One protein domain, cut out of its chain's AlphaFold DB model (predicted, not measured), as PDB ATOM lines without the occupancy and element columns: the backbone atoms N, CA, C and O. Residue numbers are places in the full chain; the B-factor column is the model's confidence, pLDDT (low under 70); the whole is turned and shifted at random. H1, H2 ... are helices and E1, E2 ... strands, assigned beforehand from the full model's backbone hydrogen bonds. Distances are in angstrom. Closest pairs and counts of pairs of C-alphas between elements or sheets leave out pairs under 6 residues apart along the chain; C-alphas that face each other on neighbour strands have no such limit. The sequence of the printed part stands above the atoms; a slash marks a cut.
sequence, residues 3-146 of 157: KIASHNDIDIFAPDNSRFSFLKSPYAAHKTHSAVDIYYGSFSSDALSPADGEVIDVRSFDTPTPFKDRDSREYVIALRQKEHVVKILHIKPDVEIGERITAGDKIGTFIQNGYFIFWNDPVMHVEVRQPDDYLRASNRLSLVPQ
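This is residues 3 to 146 of the 157 residues of the protein "Peptidase_M23 domain-containing protein" of Candidatus Methanoperedens nitroreducens (UniProt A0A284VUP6). What shape do these atoms make? A strongly twisted sheet of six strands makes the body, with the small sheet E5 E10 E9 packed over one part of it and the hairpin of E1 and E2 over another. The short helix H1 only grazes the big sheet. What are the parts? The 144 printed residues hold eleven named strands and one named helix, in the order E1 E2 E3 H1 E4 E5 E6 E7 E8 E9 E10 E11; the class is mostly strand, with under half of the residues in named elements. The big sheet runs E3 E4 E11 E8 E7 E6, antiparallel throughout, and the whole is compact, with a radius of gyration of the C-alphas of 14.0 A and spans of 42 by 32 by 31 A.

Where do the first elements lie? E1 is residues 3 to 7, from C-alpha 3 at (151.273, 156.362, 90.921); then come E2, 10 to 14, E3, 19 to 21, H1, 28 to 31, E4, 35 to 39, and E5, 46 to 48. Which strands are long? E6, 53 to 62, is 26.1 A long and bends by 57 degrees at residue 56; E7, 73 to 81, is 26.0 A long, and E8, 84 to 89, is 16.4 A. What ends the series? E9 is 91 to 93, E10 is 106 to 110, and E11 is 124 to 129, 15.8 A long, ending at C-alpha 129 (167.244, 160.771, 98.200).

How is the big sheet joined? E3 and E4 have N 21 and O 37 at 2.9 A, E4 and E11 N 36 and O 126 at 2.9 A, and E11 and E8 N 87 and O 127 at 2.8 A, within hydrogen-bond range. E6 E7 E8 form a meander, each strand the antiparallel neighbour of the one before, with N 86 and O 79 at 2.8 A and N 76 and O 59 at 2.9 A. What faces it? The three sheets are a stack of sheets, face to face in turn: E5 E10 E9 at 9.0 A and E1 E2 at 8.4 A from the big sheet, centre to centre of the facing parts. The closest C-alphas of E7 and E9 are Tyr 75 and Lys 92, 6.0 A. How are the small sheets paired? N 12 and O 5 of E2 and E1 are 2.9 A apart, N 47 and O 108 of E5 and E10 2.8 A, and N 92 and O 109 of E9 and E10 2.9 A. And H1? It grazes the big sheet with residues 28 to 30, and is too short for an O i to N i+4 pair.

How far does it reach? The two C-alphas farthest apart, those of Asp 9 and Lys 68, are 42.8 A apart. Is it unbroken and confident? The printed part has no cut, its mean pLDDT is 95.1 and no printed residue is under 70. Which links are long? Those from E9 to E10 and from E10 to E11.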
ATOM      1  N   LYS A   3     149.904 156.795  90.613       97.12
ATOM      2  CA  LYS A   3     151.273 156.362  90.921       97.12
ATOM      3  C   LYS A   3     152.031 156.154  89.608       97.12
ATOM      4  O   LYS A   3     151.531 155.461  88.724       97.12
ATOM      5  N   ILE A   4     153.199 156.775  89.467       97.06
ATOM      6  CA  ILE A   4     154.029 156.708  88.252       97.06
ATOM      7  C   ILE A   4     155.381 156.044  88.496       97.06
ATOM      8  O   ILE A   4     155.965 155.491  87.563       97.06
ATOM      9  N   ALA A   5     155.877 156.077  89.732       97.44
ATOM     10  CA  ALA A   5     157.155 155.490  90.101       97.44
ATOM     11  C   ALA A   5     157.191 155.127  91.587       97.44
ATOM     12  O   ALA A   5     156.347 155.581  92.362       97.44
ATOM     13  N   SER A   6     158.188 154.344  91.988       97.38
ATOM     14  CA  SER A   6     158.501 154.130  93.401       97.38
ATOM     15  C   SER A   6     159.986 153.857  93.643       97.38
ATOM     16  O   SER A   6     160.703 153.412  92.745       97.38
ATOM     17  N   HIS A   7     160.439 154.093  94.871       96.44
ATOM     18  CA  HIS A   7     161.716 153.612  95.400       96.44
ATOM     19  C   HIS A   7     161.489 153.047  96.802       96.44
ATOM     20  O   HIS A   7     161.126 153.795  97.707       96.44
ATOM     21  N   ASN A   8     161.704 151.741  96.992       94.56
ATOM     22  CA  ASN A   8     161.292 151.037  98.213       94.56
ATOM     23  C   ASN A   8     159.821 151.364  98.545       94.56
ATOM     24  O   ASN A   8     158.955 151.171  97.691       94.56
ATOM     25  N   ASP A   9     159.557 151.918  99.730       92.75
ATOM     26  CA  ASP A   9     158.212 152.284 100.182       92.75
ATOM     27  C   ASP A   9     157.826 153.748  99.900       92.75
ATOM     28  O   ASP A   9     156.908 154.270 100.541       92.75
ATOM     29  N   ILE A  10     158.572 154.426  99.027       97.31
ATOM     30  CA  ILE A  10     158.326 155.810  98.616       97.31
ATOM     31  C   ILE A  10     157.631 155.788  97.265       97.31
ATOM     32  O   ILE A  10     158.206 155.324  96.274       97.31
ATOM     33  N   ASP A  11     156.414 156.313  97.227       97.69
ATOM     34  CA  ASP A  11     155.588 156.365  96.029       97.69
ATOM     35  C   ASP A  11     155.586 157.767  95.434       97.69
ATOM     36  O   ASP A  11     155.395 158.757  96.136       97.69
ATOM     37  N   ILE A  12     155.782 157.836  94.116       98.31
ATOM     38  CA  ILE A  12     155.732 159.076  93.348       98.31
ATOM     39  C   ILE A  12     154.466 159.079  92.499       98.31
ATOM     40  O   ILE A  12     154.219 158.168  91.699       98.31
ATOM     41  N   PHE A  13     153.683 160.135  92.659       98.31
ATOM     42  CA  PHE A  13     152.403 160.370  92.023       98.31
ATOM     43  C   PHE A  13     152.480 161.533  91.040       98.31
ATOM     44  O   PHE A  13     153.307 162.434  91.152       98.31
ATOM     45  N   ALA A  14     151.569 161.527  90.077       97.94
ATOM     46  CA  ALA A  14     151.362 162.643  89.171       97.94
ATOM     47  C   ALA A  14     149.870 162.809  88.844       97.94
ATOM     48  O   ALA A  14     149.104 161.847  88.974       97.94
ATOM     49  N   PRO A  15     149.427 163.989  88.376       97.06
ATOM     50  CA  PRO A  15     148.070 164.165  87.861       97.06
ATOM     51  C   PRO A  15     147.743 163.176  86.734       97.06
ATOM     52  O   PRO A  15     148.622 162.760  85.976       97.06
ATOM     53  N   ASP A  16     146.479 162.791  86.580       93.19
ATOM     54  CA  ASP A  16     146.091 161.749  85.618       93.19
ATOM     55  C   ASP A  16     146.363 162.152  84.160       93.19
ATOM     56  O   ASP A  16     146.826 161.333  83.361       93.19
ATOM     57  N   ASN A  17     146.191 163.437  83.851       91.50
ATOM     58  CA  ASN A  17     146.477 164.058  82.555       91.50
ATOM     59  C   ASN A  17     147.956 164.446  82.351       91.50
ATOM     60  O   ASN A  17     148.298 164.999  81.307       91.50
ATOM     61  N   SER A  18     148.833 164.179  83.324       95.25
ATOM     62  CA  SER A  18     150.254 164.506  83.202       95.25
ATOM     63  C   SER A  18     150.983 163.577  82.231       95.25
ATOM     64  O   SER A  18     150.644 162.393  82.063       95.25
ATOM     65  N   ARG A  19     152.043 164.125  81.637       95.38
ATOM     66  CA  ARG A  19     153.117 163.373  80.978       95.38
ATOM     67  C   ARG A  19     154.295 163.296  81.948       95.38
ATOM     68  O   ARG A  19     154.477 164.198  82.756       95.38
ATOM     69  N   PHE A  20     155.118 162.259  81.864       96.25
ATOM     70  CA  PHE A  20     156.351 162.178  82.649       96.25
ATOM     71  C   PHE A  20     157.454 161.480  81.856       96.25
ATOM     72  O   PHE A  20     157.175 160.728  80.921       96.25
ATOM     73  N   SER A  21     158.708 161.746  82.212       95.81
ATOM     74  CA  SER A  21     159.875 161.130  81.584       95.81
ATOM     75  C   SER A  21     160.993 160.909  82.593       95.81
ATOM     76  O   SER A  21     161.344 161.809  83.349       95.81
ATOM     77  N   PHE A  22     161.598 159.726  82.555       95.69
ATOM     78  CA  PHE A  22     162.802 159.414  83.330       95.69
ATOM     79  C   PHE A  22     164.087 159.785  82.582       95.69
ATOM     80  O   PHE A  22     165.139 159.871  83.197       95.69
ATOM     81  N   LEU A  23     164.015 160.016  81.266       93.81
ATOM     82  CA  LEU A  23     165.181 160.011  80.372       93.81
ATOM     83  C   LEU A  23     165.363 161.307  79.568       93.81
ATOM     84  O   LEU A  23     166.177 161.350  78.650       93.81
ATOM     85  N   LYS A  24     164.587 162.360  79.850       89.38
ATOM     86  CA  LYS A  24     164.613 163.585  79.032       89.38
ATOM     87  C   LYS A  24     165.938 164.345  79.149       89.38
ATOM     88  O   LYS A  24     166.377 164.960  78.182       89.38
ATOM     89  N   SER A  25     166.542 164.353  80.332       86.25
ATOM     90  CA  SER A  25     167.692 165.201  80.634       86.25
ATOM     91  C   SER A  25     169.011 164.410  80.626       86.25
ATOM     92  O   SER A  25     169.030 163.230  80.973       86.25
ATOM     93  N   PRO A  26     170.139 165.030  80.228       88.25
ATOM     94  CA  PRO A  26     171.440 164.363  80.168       88.25
ATOM     95  C   PRO A  26     172.121 164.206  81.539       88.25
ATOM     96  O   PRO A  26     173.215 163.630  81.608       88.25
ATOM     97  N   TYR A  27     171.530 164.737  82.617       90.25
ATOM     98  CA  TYR A  27     172.112 164.686  83.958       90.25
ATOM     99  C   TYR A  27     172.097 163.273  84.549       90.25
ATOM    100  O   TYR A  27     171.292 162.418  84.179       90.25
ATOM    101  N   ALA A  28     173.025 163.031  85.480       91.00
ATOM    102  CA  ALA A  28     173.306 161.707  86.032       91.00
ATOM    103  C   ALA A  28     172.053 161.006  86.576       91.00
ATOM    104  O   ALA A  28     171.878 159.820  86.313       91.00
ATOM    105  N   ALA A  29     171.170 161.747  87.252       92.88
ATOM    106  CA  ALA A  29     169.939 161.201  87.807       92.88
ATOM    107  C   ALA A  29     169.012 160.615  86.728       92.88
ATOM    108  O   ALA A  29     168.459 159.538  86.909       92.88
ATOM    109  N   HIS A  30     168.901 161.249  85.561       94.25
ATOM    110  CA  HIS A  30     168.103 160.713  84.456       94.25
ATOM    111  C   HIS A  30     168.792 159.547  83.744       94.25
ATOM    112  O   HIS A  30     168.134 158.592  83.344       94.25
ATOM    113  N   LYS A  31     170.127 159.556  83.650       91.00
ATOM    114  CA  LYS A  31     170.887 158.428  83.080       91.00
ATOM    115  C   LYS A  31     170.744 157.133  83.885       91.00
ATOM    116  O   LYS A  31     170.900 156.057  83.319       91.00
ATOM    117  N   THR A  32     170.465 157.227  85.183       90.31
ATOM    118  CA  THR A  32     170.332 156.074  86.088       90.31
ATOM    119  C   THR A  32     168.908 155.848  86.587       90.31
ATOM    120  O   THR A  32     168.719 155.097  87.539       90.31
ATOM    121  N   HIS A  33     167.907 156.491  85.974       93.31
ATOM    122  CA  HIS A  33     166.504 156.437  86.410       93.31
ATOM    123  C   HIS A  33     166.283 156.874  87.869       93.31
ATOM    124  O   HIS A  33     165.314 156.475  88.499       93.31
ATOM    125  N   SER A  34     167.166 157.695  88.428       94.69
ATOM    126  CA  SER A  34     167.067 158.248  89.785       94.69
ATOM    127  C   SER A  34     166.252 159.539  89.872       94.69
ATOM    128  O   SER A  34     166.073 160.072  90.965       94.69
ATOM    129  N   ALA A  35     165.761 160.029  88.735       97.38
ATOM    130  CA  ALA A  35     164.868 161.171  88.644       97.38
ATOM    131  C   ALA A  35     163.706 160.895  87.692       97.38
ATOM    132  O   ALA A  35     163.833 160.135  86.725       97.38
ATOM    133  N   VAL A  36     162.593 161.577  87.938       97.88
ATOM    134  CA  VAL A  36     161.474 161.671  87.008       97.88
ATOM    135  C   VAL A  36     161.063 163.126  86.850       97.88
ATOM    136  O   VAL A  36     160.900 163.857  87.823       97.88
ATOM    137  N   ASP A  37     160.881 163.534  85.603       98.06
ATOM    138  CA  ASP A  37     160.313 164.826  85.258       98.06
ATOM    139  C   ASP A  37     158.813 164.665  85.006       98.06
ATOM    140  O   ASP A  37     158.417 163.822  84.195       98.06
ATOM    141  N   ILE A  38     157.986 165.489  85.644       98.25
ATOM    142  CA  ILE A  38     156.524 165.470  85.544       98.25
ATOM    143  C   ILE A  38     156.045 166.768  84.880       98.25
ATOM    144  O   ILE A  38     156.411 167.863  85.297       98.25
ATOM    145  N   TYR A  39     155.209 166.639  83.851       97.50
ATOM    146  CA  TYR A  39     154.733 167.728  82.998       97.50
ATOM    147  C   TYR A  39     153.211 167.821  83.046       97.50
ATOM    148  O   TYR A  39     152.508 166.897  82.619       97.50
ATOM    149  N   TYR A  40     152.705 168.956  83.511       97.19
ATOM    150  CA  TYR A  40     151.298 169.341  83.446       97.19
ATOM    151  C   TYR A  40     151.173 170.858  83.624       97.19
ATOM    152  O   TYR A  40     152.118 171.516  84.047       97.19
ATOM    153  N   GLY A  41     150.003 171.404  83.287       95.62
ATOM    154  CA  GLY A  41     149.726 172.831  83.444       95.62
ATOM    155  C   GLY A  41     150.557 173.731  82.524       95.62
ATOM    156  O   GLY A  41     151.028 173.318  81.463       95.62
ATOM    157  N   SER A  42     150.697 174.987  82.943       96.50
ATOM    158  CA  SER A  42     151.504 176.039  82.315       96.50
ATOM    159  C   SER A  42     152.478 176.640  83.335       96.50
ATOM    160  O   SER A  42     152.333 176.436  84.543       96.50
ATOM    161  N   PHE A  43     153.444 177.446  82.893       96.19
ATOM    162  CA  PHE A  43     154.187 178.295  83.830       96.19
ATOM    163  C   PHE A  43     153.216 179.159  84.656       96.19
ATOM    164  O   PHE A  43     152.161 179.557  84.159       96.19
ATOM    165  N   SER A  44     153.564 179.420  85.916       96.31
ATOM    166  CA  SER A  44     152.738 180.081  86.942       96.31
ATOM    167  C   SER A  44     151.469 179.336  87.379       96.31
ATOM    168  O   SER A  44     150.751 179.843  88.234       96.31
ATOM    169  N   SER A  45     151.173 178.153  86.825       97.75
ATOM    170  CA  SER A  45     150.065 177.323  87.318       97.75
ATOM    171  C   SER A  45     150.448 176.562  88.587       97.75
ATOM    172  O   SER A  45     151.634 176.385  88.880       97.75
ATOM    173  N   ASP A  46     149.433 176.115  89.323       98.44
ATOM    174  CA  ASP A  46     149.595 175.384  90.576       98.44
ATOM    175  C   ASP A  46     150.345 174.059  90.378       98.44
ATOM    176  O   ASP A  46     150.070 173.282  89.459       98.44
ATOM    177  N   ALA A  47     151.280 173.799  91.288       98.56
ATOM    178  CA  ALA A  47     152.047 172.570  91.373       98.56
ATOM    179  C   ALA A  47     151.543 171.732  92.552       98.56
ATOM    180  O   ALA A  47     151.500 172.193  93.694       98.56
ATOM    181  N   LEU A  48     151.166 170.491  92.258       98.62
ATOM    182  CA  LEU A  48     150.642 169.525  93.215       98.62
ATOM    183  C   LEU A  48     151.738 168.560  93.663       98.62
ATOM    184  O   LEU A  48     152.490 168.056  92.825       98.62
ATOM    185  N   SER A  49     151.794 168.268  94.960       98.62
ATOM    186  CA  SER A  49     152.811 167.407  95.548       98.62
ATOM    187  C   SER A  49     152.834 166.034  94.874       98.62
ATOM    188  O   SER A  49     151.784 165.393  94.748       98.62
ATOM    189  N   PRO A  50     154.016 165.538  94.474       98.56
ATOM    190  CA  PRO A  50     154.158 164.211  93.906       98.56
ATOM    191  C   PRO A  50     154.231 163.117  94.980       98.56
ATOM    192  O   PRO A  50     154.277 161.946  94.622       98.56
ATOM    193  N   ALA A  51     154.283 163.450  96.270       98.56
ATOM    194  CA  ALA A  51     154.438 162.476  97.348       98.56
ATOM    195  C   ALA A  51     153.869 163.000  98.671       98.56
ATOM    196  O   ALA A  51     153.691 164.208  98.847       98.56
ATOM    197  N   ASP A  52     153.632 162.088  99.610       98.44
ATOM    198  CA  ASP A  52     153.366 162.459 100.998       98.44
ATOM    199  C   ASP A  52     154.682 162.773 101.715       98.44
ATOM    200  O   ASP A  52     155.726 162.183 101.415       98.44
ATOM    201  N   GLY A  53     154.639 163.632 102.728       98.25
ATOM    202  CA  GLY A  53     155.788 163.862 103.594       98.25
ATOM    203  C   GLY A  53     155.666 165.101 104.463       98.25
ATOM    204  O   GLY A  53     154.669 165.812 104.443       98.25
ATOM    205  N   GLU A  54     156.705 165.349 105.247       98.75
ATOM    206  CA  GLU A  54     156.873 166.578 106.021       98.75
ATOM    207  C   GLU A  54     157.906 167.471 105.336       98.75
ATOM    208  O   GLU A  54     158.978 166.990 104.966       98.75
ATOM    209  N   VAL A  55     157.611 168.755 105.149       98.81
ATOM    210  CA  VAL A  55     158.567 169.706 104.572       98.81
ATOM    211  C   VAL A  55     159.713 169.901 105.563       98.81
ATOM    212  O   VAL A  55     159.520 170.458 106.637       98.81
ATOM    213  N   ILE A  56     160.919 169.455 105.216       98.56
ATOM    214  CA  ILE A  56     162.102 169.584 106.086       98.56
ATOM    215  C   ILE A  56     163.080 170.659 105.625       98.56
ATOM    216  O   ILE A  56     163.927 171.085 106.406       98.56
ATOM    217  N   ASP A  57     162.994 171.078 104.364       98.50
ATOM    218  CA  ASP A  57     163.821 172.155 103.835       98.50
ATOM    219  C   ASP A  57     163.151 172.804 102.622       98.50
ATOM    220  O   ASP A  57     162.529 172.130 101.792       98.50
ATOM    221  N   VAL A  58     163.330 174.116 102.519       98.38
ATOM    222  CA  VAL A  58     162.952 174.936 101.376       98.38
ATOM    223  C   VAL A  58     164.114 175.877 101.100       98.38
ATOM    224  O   VAL A  58     164.442 176.739 101.915       98.38
ATOM    225  N   ARG A  59     164.755 175.726  99.941       97.81
ATOM    226  CA  ARG A  59     165.894 176.564  99.543       97.81
ATOM    227  C   ARG A  59     165.617 177.294  98.254       97.81
ATOM    228  O   ARG A  59     164.888 176.795  97.405       97.81
ATOM    229  N   SER A  60     166.294 178.421  98.081       97.12
ATOM    230  CA  SER A  60     166.384 179.118  96.805       97.12
ATOM    231  C   SER A  60     167.830 179.412  96.439       97.12
ATOM    232  O   SER A  60     168.654 179.654  97.322       97.12
ATOM    233  N   PHE A  61     168.131 179.435  95.148       95.81
ATOM    234  CA  PHE A  61     169.432 179.839  94.619       95.81
ATOM    235  C   PHE A  61     169.278 180.444  93.225       95.81
ATOM    236  O   PHE A  61     168.274 180.219  92.552       95.81
ATOM    237  N   ASP A  62     170.274 181.209  92.784       94.31
ATOM    238  CA  ASP A  62     170.254 181.814  91.457       94.31
ATOM    239  C   ASP A  62     170.739 180.845  90.381       94.31
ATOM    240  O   ASP A  62     171.765 180.173  90.512       94.31
ATOM    241  N   THR A  63     169.992 180.805  89.285       92.00
ATOM    242  CA  THR A  63     170.361 180.079  88.074       92.00
ATOM    243  C   THR A  63     171.236 180.940  87.171       92.00
ATOM    244  O   THR A  63     171.018 182.151  87.054       92.00
ATOM    245  N   PRO A  64     172.213 180.338  86.474       85.19
ATOM    246  CA  PRO A  64     172.901 181.029  85.396       85.19
ATOM    247  C   PRO A  64     171.897 181.307  84.270       85.19
ATOM    248  O   PRO A  64     171.260 180.385  83.764       85.19
ATOM    249  N   THR A  65     171.759 182.570  83.865       84.06
ATOM    250  CA  THR A  65     170.827 182.968  82.802       84.06
ATOM    251  C   THR A  65     171.455 183.995  81.859       84.06
ATOM    252  O   THR A  65     172.078 184.952  82.323       84.06
ATOM    253  N   PRO A  66     171.292 183.846  80.529       81.50
ATOM    254  CA  PRO A  66     171.610 184.913  79.584       81.50
ATOM    255  C   PRO A  66     170.523 186.007  79.551       81.50
ATOM    256  O   PRO A  66     170.734 187.064  78.958       81.50
ATOM    257  N   PHE A  67     169.359 185.769  80.169       85.06
ATOM    258  CA  PHE A  67     168.209 186.675  80.172       85.06
ATOM    259  C   PHE A  67     168.220 187.549  81.430       85.06
ATOM    260  O   PHE A  67     167.849 187.083  82.504       85.06
ATOM    261  N   LYS A  68     168.641 188.813  81.295       80.00
ATOM    262  CA  LYS A  68     168.811 189.742  82.430       80.00
ATOM    263  C   LYS A  68     167.500 190.161  83.103       80.00
ATOM    264  O   LYS A  68     167.501 190.404  84.301       80.00
ATOM    265  N   ASP A  69     166.406 190.213  82.346       83.88
ATOM    266  CA  ASP A  69     165.111 190.723  82.825       83.88
ATOM    267  C   ASP A  69     164.160 189.613  83.316       83.88
ATOM    268  O   ASP A  69     162.988 189.866  83.595       83.88
ATOM    269  N   ARG A  70     164.636 188.363  83.392       82.81
ATOM    270  CA  ARG A  70     163.852 187.209  83.856       82.81
ATOM    271  C   ARG A  70     164.281 186.817  85.267       82.81
ATOM    272  O   ARG A  70     165.466 186.855  85.578       82.81
ATOM    273  N   ASP A  71     163.321 186.386  86.088       87.88
ATOM    274  CA  ASP A  71     163.613 185.799  87.400       87.88
ATOM    275  C   ASP A  71     164.592 184.624  87.241       87.88
ATOM    276  O   ASP A  71     164.336 183.683  86.492       87.88
ATOM    277  N   SER A  72     165.736 184.696  87.913       93.81
ATOM    278  CA  SER A  72     166.762 183.656  87.900       93.81
ATOM    279  C   SER A  72     166.599 182.662  89.038       93.81
ATOM    280  O   SER A  72     167.367 181.705  89.086       93.81
ATOM    281  N   ARG A  73     165.649 182.844  89.957       96.25
ATOM    282  CA  ARG A  73     165.572 181.991  91.144       96.25
ATOM    283  C   ARG A  73     165.088 180.586  90.812       96.25
ATOM    284  O   ARG A  73     164.078 180.383  90.143       96.25
ATOM    285  N   GLU A  74     165.825 179.608  91.311       97.19
ATOM    286  CA  GLU A  74     165.433 178.207  91.424       97.19
ATOM    287  C   GLU A  74     165.135 177.878  92.877       97.19
ATOM    288  O   GLU A  74     165.632 178.546  93.787       97.19
ATOM    289  N   TYR A  75     164.339 176.836  93.081       98.06
ATOM    290  CA  TYR A  75     163.916 176.398  94.393       98.06
ATOM    291  C   TYR A  75     164.097 174.891  94.557       98.06
ATOM    292  O   TYR A  75     163.976 174.113  93.611       98.06
ATOM    293  N   VAL A  76     164.385 174.482  95.789       98.44
ATOM    294  CA  VAL A  76     164.374 173.084  96.222       98.44
ATOM    295  C   VAL A  76     163.353 172.956  97.334       98.44
ATOM    296  O   VAL A  76     163.444 173.685  98.319       98.44
ATOM    297  N   ILE A  77     162.439 172.001  97.202       98.81
ATOM    298  CA  ILE A  77     161.558 171.555  98.284       98.81
ATOM    299  C   ILE A  77     161.988 170.138  98.664       98.81
ATOM    300  O   ILE A  77     162.159 169.283  97.790       98.81
ATOM    301  N   ALA A  78     162.190 169.889  99.954       98.62
ATOM    302  CA  ALA A  78     162.561 168.584 100.484       98.62
ATOM    303  C   ALA A  78     161.454 168.052 101.400       98.62
ATOM    304  O   ALA A  78     161.206 168.613 102.467       98.62
ATOM    305  N   LEU A  79     160.820 166.950 100.998       98.69
ATOM    306  CA  LEU A  79     159.798 166.264 101.789       98.69
ATOM    307  C   LEU A  79     160.397 165.021 102.445       98.69
ATOM    308  O   LEU A  79     160.837 164.099 101.755       98.69
ATOM    309  N   ARG A  80     160.416 164.962 103.774       98.25
ATOM    310  CA  ARG A  80     160.810 163.770 104.527       98.25
ATOM    311  C   ARG A  80     159.661 162.777 104.536       98.25
ATOM    312  O   ARG A  80     158.570 163.081 105.012       98.25
ATOM    313  N   GLN A  81     159.938 161.565 104.075       96.94
ATOM    314  CA  GLN A  81     159.014 160.445 104.172       96.94
ATOM    315  C   GLN A  81     159.793 159.213 104.632       96.94
ATOM    316  O   GLN A  81     160.658 158.700 103.917       96.94
ATOM    317  N   LYS A  82     159.485 158.735 105.845       93.19
ATOM    318  CA  LYS A  82     160.206 157.629 106.498       93.19
ATOM    319  C   LYS A  82     161.720 157.912 106.511       93.19
ATOM    320  O   LYS A  82     162.144 158.975 106.956       93.19
ATOM    321  N   GLU A  83     162.518 156.995 105.965       95.12
ATOM    322  CA  GLU A  83     163.976 157.097 105.897       95.12
ATOM    323  C   GLU A  83     164.502 157.897 104.700       95.12
ATOM    324  O   GLU A  83     165.701 158.156 104.627       95.12
ATOM    325  N   HIS A  84     163.638 158.371 103.800       97.19
ATOM    326  CA  HIS A  84     164.046 159.047 102.567       97.19
ATOM    327  C   HIS A  84     163.575 160.501 102.510       97.19
ATOM    328  O   HIS A  84     162.788 160.970 103.334       97.19
ATOM    329  N   VAL A  85     164.095 161.228 101.527       98.00
ATOM    330  CA  VAL A  85     163.691 162.590 101.187       98.00
ATOM    331  C   VAL A  85     163.270 162.627  99.726       98.00
ATOM    332  O   VAL A  85     164.030 162.203  98.856       98.00
ATOM    333  N   VAL A  86     162.078 163.145  99.447       98.38
ATOM    334  CA  VAL A  86     161.637 163.484  98.095       98.38
ATOM    335  C   VAL A  86     162.079 164.914  97.813       98.38
ATOM    336  O   VAL A  86     161.623 165.857  98.455       98.38
ATOM    337  N   LYS A  87     163.015 165.064  96.880       98.44
ATOM    338  CA  LYS A  87     163.534 166.351  96.421       98.44
ATOM    339  C   LYS A  87     162.738 166.796  95.205       98.44
ATOM    340  O   LYS A  87     162.621 166.037  94.245       98.44
ATOM    341  N   ILE A  88     162.251 168.029  95.234       98.69
ATOM    342  CA  ILE A  88     161.467 168.639  94.160       98.69
ATOM    343  C   ILE A  88     162.167 169.926  93.718       98.69
ATOM    344  O   ILE A  88     162.542 170.739  94.562       98.69
ATOM    345  N   LEU A  89     162.349 170.100  92.406       97.81
ATOM    346  CA  LEU A  89     162.883 171.322  91.789       97.81
ATOM    347  C   LEU A  89     161.867 171.954  90.834       97.81
ATOM    348  O   LEU A  89     160.901 171.303  90.425       97.81
ATOM    349  N   HIS A  90     162.155 173.190  90.418       97.38
ATOM    350  CA  HIS A  90     161.420 173.962  89.410       97.38
ATOM    351  C   HIS A  90     160.022 174.415  89.848       97.38
ATOM    352  O   HIS A  90     159.186 174.795  89.021       97.38
ATOM    353  N   ILE A  91     159.777 174.416  91.158       98.62
ATOM    354  CA  ILE A  91     158.526 174.853  91.774       98.62
ATOM    355  C   ILE A  91     158.833 175.957  92.776       98.62
ATOM    356  O   ILE A  91     159.567 175.726  93.733       98.62
ATOM    357  N   LYS A  92     158.243 177.139  92.591       98.38
ATOM    358  CA  LYS A  92     158.270 178.186  93.612       98.38
ATOM    359  C   LYS A  92     157.371 177.731  94.763       98.38
ATOM    360  O   LYS A  92     156.186 177.525  94.505       98.38
ATOM    361  N   PRO A  93     157.909 177.564  95.978       98.56
ATOM    362  CA  PRO A  93     157.184 177.003  97.110       98.56
ATOM    363  C   PRO A  93     156.135 177.978  97.650       98.56
ATOM    364  O   PRO A  93     156.421 179.167  97.784       98.56
ATOM    365  N   ASP A  94     154.976 177.434  98.022       98.31
ATOM    366  CA  ASP A  94     153.932 178.097  98.823       98.31
ATOM    367  C   ASP A  94     153.726 177.354 100.169       98.31
ATOM    368  O   ASP A  94     152.640 177.386 100.738       98.31
ATOM    369  N   VAL A  95     154.755 176.638 100.641       98.56
ATOM    370  CA  VAL A  95     154.749 175.802 101.857       98.56
ATOM    371  C   VAL A  95     155.930 176.138 102.765       98.56
ATOM    372  O   VAL A  95     156.995 176.549 102.289       98.56
ATOM    373  N   GLU A  96     155.759 175.917 104.062       98.12
ATOM    374  CA  GLU A  96     156.736 176.178 105.116       98.12
ATOM    375  C   GLU A  96     157.323 174.887 105.713       98.12
ATOM    376  O   GLU A  96     156.741 173.802 105.660       98.12
ATOM    377  N   ILE A  97     158.517 175.002 106.304       98.69
ATOM    378  CA  ILE A  97     159.173 173.894 107.008       98.69
ATOM    379  C   ILE A  97     158.308 173.460 108.203       98.69
ATOM    380  O   ILE A  97     157.889 174.286 109.010       98.69
ATOM    381  N   GLY A  98     158.089 172.153 108.338       98.62
ATOM    382  CA  GLY A  98     157.249 171.527 109.361       98.62
ATOM    383  C   GLY A  98     155.831 171.194 108.887       98.62
ATOM    384  O   GLY A  98     155.127 170.440 109.564       98.62
ATOM    385  N   GLU A  99     155.403 171.692 107.723       98.69
ATOM    386  CA  GLU A  99     154.103 171.337 107.154       98.69
ATOM    387  C   GLU A  99     154.046 169.864 106.723       98.69
ATOM    388  O   GLU A  99     155.000 169.320 106.159       98.69
ATOM    389  N   ARG A 100     152.900 169.211 106.961       98.62
ATOM    390  CA  ARG A 100     152.607 167.863 106.450       98.62
ATOM    391  C   ARG A 100     151.811 167.967 105.159       98.62
ATOM    392  O   ARG A 100     150.726 168.534 105.152       98.62
ATOM    393  N   ILE A 101     152.343 167.361 104.111       98.44
ATOM    394  CA  ILE A 101     151.821 167.391 102.750       98.44
ATOM    395  C   ILE A 101     151.366 165.987 102.357       98.44
ATOM    396  O   ILE A 101     152.063 165.002 102.621       98.44
ATOM    397  N   THR A 102     150.220 165.903 101.690       98.44
ATOM    398  CA  THR A 102     149.709 164.698 101.030       98.44
ATOM    399  C   THR A 102     149.931 164.803  99.522       98.44
ATOM    400  O   THR A 102     149.886 165.887  98.934       98.44
ATOM    401  N   ALA A 103     150.161 163.676  98.852       98.44
ATOM    402  CA  ALA A 103     150.246 163.621  97.402       98.44
ATOM    403  C   ALA A 103     148.970 164.201  96.761       98.44
ATOM    404  O   ALA A 103     147.862 163.708  96.973       98.44
ATOM    405  N   GLY A 104     149.138 165.228  95.927       98.38
ATOM    406  CA  GLY A 104     148.041 165.985  95.323       98.38
ATOM    407  C   GLY A 104     147.740 167.335  95.979       98.38
ATOM    408  O   GLY A 104     147.067 168.139  95.338       98.38
ATOM    409  N   ASP A 105     148.259 167.620  97.175       98.56
ATOM    410  CA  ASP A 105     148.133 168.945  97.796       98.56
ATOM    411  C   ASP A 105     148.927 169.989  97.005       98.56
ATOM    412  O   ASP A 105     149.979 169.688  96.438       98.56
ATOM    413  N   LYS A 106     148.455 171.237  96.969       98.56
ATOM    414  CA  LYS A 106     149.216 172.332  96.355       98.56
ATOM    415  C   LYS A 106     150.463 172.624  97.194       98.56
ATOM    416  O   LYS A 106     150.344 172.884  98.382       98.56
ATOM    417  N   ILE A 107     151.631 172.644  96.553       98.69
ATOM    418  CA  ILE A 107     152.919 172.959  97.202       98.69
ATOM    419  C   ILE A 107     153.581 174.227  96.658       98.69
ATOM    420  O   ILE A 107     154.636 174.637  97.143       98.69
ATOM    421  N   GLY A 108     153.007 174.828  95.618       98.62
ATOM    422  CA  GLY A 108     153.604 175.978  94.962       98.62
ATOM    423  C   GLY A 108     153.109 176.194  93.542       98.62
ATOM    424  O   GLY A 108     152.008 175.775  93.175       98.62
ATOM    425  N   THR A 109     153.954 176.822  92.727       98.62
ATOM    426  CA  THR A 109     153.675 177.137  91.320       98.62
ATOM    427  C   THR A 109     154.863 176.832  90.411       98.62
ATOM    428  O   THR A 109     156.023 176.948  90.812       98.62
ATOM    429  N   PHE A 110     154.593 176.447  89.163       98.19
ATOM    430  CA  PHE A 110     155.647 176.232  88.166       98.19
ATOM    431  C   PHE A 110     156.360 177.537  87.816       98.19
ATOM    432  O   PHE A 110     155.714 178.536  87.497       98.19
ATOM    433  N   ILE A 111     157.691 177.511  87.777       96.19
ATOM    434  CA  ILE A 111     158.505 178.691  87.454       96.19
ATOM    435  C   ILE A 111     159.083 178.629  86.050       96.19
ATOM    436  O   ILE A 111     159.279 177.559  85.483       96.19
ATOM    437  N   GLN A 112     159.415 179.801  85.520       93.38
ATOM    438  CA  GLN A 112     160.154 179.944  84.275       93.38
ATOM    439  C   GLN A 112     161.415 180.775  84.523       93.38
ATOM    440  O   GLN A 112     161.431 181.979  84.274       93.38
ATOM    441  N   ASN A 113     162.456 180.126  85.048       92.44
ATOM    442  CA  ASN A 113     163.729 180.765  85.382       92.44
ATOM    443  C   ASN A 113     164.813 180.576  84.301       92.44
ATOM    444  O   ASN A 113     164.507 180.267  83.145       92.44
ATOM    445  N   GLY A 114     166.085 180.774  84.666       91.19
ATOM    446  CA  GLY A 114     167.243 180.673  83.776       91.19
ATOM    447  C   GLY A 114     167.487 179.299  83.150       91.19
ATOM    448  O   GLY A 114     168.131 179.226  82.106       91.19
ATOM    449  N   TYR A 115     166.937 178.219  83.715       90.31
ATOM    450  CA  TYR A 115     167.013 176.885  83.107       90.31
ATOM    451  C   TYR A 115     165.999 176.663  81.980       90.31
ATOM    452  O   TYR A 115     166.102 175.672  81.253       90.31
ATOM    453  N   PHE A 116     165.042 177.578  81.809       91.44
ATOM    454  CA  PHE A 116     163.969 177.455  80.832       91.44
ATOM    455  C   PHE A 116     164.132 178.447  79.684       91.44
ATOM    456  O   PHE A 116     164.269 179.655  79.870       91.44
ATOM    457  N   ILE A 117     164.010 177.934  78.468       89.56
ATOM    458  CA  ILE A 117     163.949 178.689  77.215       89.56
ATOM    459  C   ILE A 117     162.571 178.531  76.567       89.56
ATOM    460  O   ILE A 117     161.720 177.788  77.056       89.56
ATOM    461  N   PHE A 118     162.312 179.280  75.492       86.81
ATOM    462  CA  PHE A 118     160.954 179.466  74.957       86.81
ATOM    463  C   PHE A 118     160.263 178.179  74.474       86.81
ATOM    464  O   PHE A 118     159.044 178.165  74.349       86.81
ATOM    465  N   TRP A 119     161.016 177.110  74.204       89.94
ATOM    466  CA  TRP A 119     160.476 175.818  73.769       89.94
ATOM    467  C   TRP A 119     160.321 174.791  74.897       89.94
ATOM    468  O   TRP A 119     159.995 173.633  74.628       89.94
ATOM    469  N   ASN A 120     160.610 175.150  76.151       92.88
ATOM    470  CA  ASN A 120     160.395 174.242  77.270       92.88
ATOM    471  C   ASN A 120     158.962 174.319  77.793       92.88
ATOM    472  O   ASN A 120     158.445 175.401  78.054       92.88
ATOM    473  N   ASP A 121     158.388 173.144  78.038       94.88
ATOM    474  CA  ASP A 121     157.205 172.988  78.880       94.88
ATOM    475  C   ASP A 121     157.574 173.156  80.371       94.88
ATOM    476  O   ASP A 121     158.705 172.818  80.751       94.88
ATOM    477  N   PRO A 122     156.633 173.605  81.227       96.12
ATOM    478  CA  PRO A 122     156.797 173.556  82.678       96.12
ATOM    479  C   PRO A 122     157.024 172.116  83.139       96.12
ATOM    480  O   PRO A 122     156.382 171.177  82.659       96.12
ATOM    481  N   VAL A 123     157.952 171.944  84.074       97.12
ATOM    482  CA  VAL A 123     158.358 170.634  84.579       97.12
ATOM    483  C   VAL A 123     158.560 170.689  86.077       97.12
ATOM    484  O   VAL A 123     159.087 171.661  86.599       97.12
ATOM    485  N   MET A 124     158.157 169.620  86.749       98.19
ATOM    486  CA  MET A 124     158.514 169.327  88.124       98.19
ATOM    487  C   MET A 124     159.527 168.196  88.082       98.19
ATOM    488  O   MET A 124     159.213 167.101  87.615       98.19
ATOM    489  N   HIS A 125     160.740 168.466  88.542       98.00
ATOM    490  CA  HIS A 125     161.779 167.451  88.618       98.00
ATOM    491  C   HIS A 125     161.778 166.831  90.013       98.00
ATOM    492  O   HIS A 125     161.838 167.560  91.005       98.00
ATOM    493  N   VAL A 126     161.695 165.502  90.081       98.38
ATOM    494  CA  VAL A 126     161.522 164.755  91.331       98.38
ATOM    495  C   VAL A 126     162.592 163.677  91.468       98.38
ATOM    496  O   VAL A 126     162.766 162.848  90.573       98.38
ATOM    497  N   GLU A 127     163.252 163.640  92.624       98.06
ATOM    498  CA  GLU A 127     164.202 162.594  93.014       98.06
ATOM    499  C   GLU A 127     163.843 162.022  94.394       98.06
ATOM    500  O   GLU A 127     163.363 162.747  95.266       98.06
ATOM    501  N   VAL A 128     164.154 160.745  94.637       97.25
ATOM    502  CA  VAL A 128     164.177 160.162  95.993       97.25
ATOM    503  C   VAL A 128     165.623 160.073  96.459       97.25
ATOM    504  O   VAL A 128     166.500 159.640  95.713       97.25
ATOM    505  N   ARG A 129     165.894 160.519  97.685       96.50
ATOM    506  CA  ARG A 129     167.244 160.771  98.200       96.50
ATOM    507  C   ARG A 129     167.401 160.272  99.633       96.50
ATOM    508  O   ARG A 129     166.425 160.122 100.363       96.50
ATOM    509  N   GLN A 130     168.651 160.050 100.032       95.56
ATOM    510  CA  GLN A 130     169.005 159.903 101.443       95.56
ATOM    511  C   GLN A 130     168.986 161.286 102.130       95.56
ATOM    512  O   GLN A 130     169.311 162.285 101.475       95.56
ATOM    513  N   PRO A 131     168.613 161.375 103.422       94.88
ATOM    514  CA  PRO A 131     168.520 162.642 104.158       94.88
ATOM    515  C   PRO A 131     169.825 163.437 104.253       94.88
ATOM    516  O   PRO A 131     169.782 164.651 104.407       94.88
ATOM    517  N   ASP A 132     170.978 162.790 104.131       93.38
ATOM    518  CA  ASP A 132     172.297 163.426 104.156       93.38
ATOM    519  C   ASP A 132     172.794 163.881 102.764       93.38
ATOM    520  O   ASP A 132     173.808 164.572 102.662       93.38
ATOM    521  N   ASP A 133     172.085 163.527 101.682       93.75
ATOM    522  CA  ASP A 133     172.545 163.687 100.289       93.75
ATOM    523  C   ASP A 133     171.537 164.429  99.381       93.75
ATOM    524  O   ASP A 133     171.802 164.629  98.193       93.75
ATOM    525  N   TYR A 134     170.367 164.851  99.879       94.50
ATOM    526  CA  TYR A 134     169.287 165.373  99.018       94.50
ATOM    527  C   TYR A 134     169.641 166.660  98.252       94.50
ATOM    528  O   TYR A 134     169.163 166.858  97.136       94.50
ATOM    529  N   LEU A 135     170.532 167.507  98.775       93.88
ATOM    530  CA  LEU A 135     170.958 168.729  98.077       93.88
ATOM    531  C   LEU A 135     171.916 168.467  96.910       93.88
ATOM    532  O   LEU A 135     171.987 169.262  95.975       93.88
ATOM    533  N   ARG A 136     172.660 167.358  96.936       91.31
ATOM    534  CA  ARG A 136     173.671 167.065  95.916       91.31
ATOM    535  C   ARG A 136     173.020 166.676  94.590       91.31
ATOM    536  O   ARG A 136     171.929 166.105  94.562       91.31
ATOM    537  N   ALA A 137     173.728 166.939  93.491       85.69
ATOM    538  CA  ALA A 137     173.436 166.371  92.174       85.69
ATOM    539  C   ALA A 137     173.825 164.876  92.159       85.69
ATOM    540  O   ALA A 137     174.878 164.472  91.668       85.69
ATOM    541  N   SER A 138     172.997 164.105  92.861       84.75
ATOM    542  CA  SER A 138     172.985 162.663  93.096       84.75
ATOM    543  C   SER A 138     172.595 161.776  91.917       84.75
ATOM    544  O   SER A 138     171.965 162.250  90.981       84.75
ATOM    545  N   ASN A 139     172.811 160.460  92.020       87.25
ATOM    546  CA  ASN A 139     172.150 159.463  91.166       87.25
ATOM    547  C   ASN A 139     172.085 158.053  91.803       87.25
ATOM    548  O   ASN A 139     172.105 157.032  91.121       87.25
ATOM    549  N   ARG A 140     172.066 157.994  93.143       88.50
ATOM    550  CA  ARG A 140     172.256 156.749  93.912       88.50
ATOM    551  C   ARG A 140     171.002 155.891  94.079       88.50
ATOM    552  O   ARG A 140     171.134 154.690  94.285       88.50
ATOM    553  N   LEU A 141     169.811 156.486  94.041       94.56
ATOM    554  CA  LEU A 141     168.555 155.790  94.333       94.56
ATOM    555  C   LEU A 141     167.693 155.753  93.072       94.56
ATOM    556  O   LEU A 141     167.217 156.786  92.617       94.56
ATOM    557  N   SER A 142     167.536 154.576  92.466       96.00
ATOM    558  CA  SER A 142     166.726 154.407  91.253       96.00
ATOM    559  C   SER A 142     165.236 154.432  91.578       96.00
ATOM    560  O   SER A 142     164.791 153.768  92.513       96.00
ATOM    561  N   LEU A 143     164.462 155.116  90.746       96.94
ATOM    562  CA  LEU A 143     163.015 155.004  90.679       96.94
ATOM    563  C   LEU A 143     162.644 153.856  89.735       96.94
ATOM    564  O   LEU A 143     163.205 153.716  88.648       96.94
ATOM    565  N   VAL A 144     161.680 153.039  90.143       96.38
ATOM    566  CA  VAL A 144     161.091 151.983  89.317       96.38
ATOM    567  C   VAL A 144     159.783 152.512  88.733       96.38
ATOM    568  O   VAL A 144     158.904 152.882  89.511       96.38
ATOM    569  N   PRO A 145     159.608 152.550  87.399       94.94
ATOM    570  CA  PRO A 145     158.348 152.960  86.788       94.94
ATOM    571  C   PRO A 145     157.190 152.040  87.193       94.94
ATOM    572  O   PRO A 145     157.280 150.820  87.075       94.94
ATOM    573  N   GLN A 146     156.077 152.629  87.623       93.44
ATOM    574  CA  GLN A 146     154.873 151.930  88.091       93.44
ATOM    575  C   GLN A 146     153.716 152.192  87.131       93.44
ATOM    576  O   GLN A 146     152.693 152.773  87.482       93.44
TER     577      GLN A 146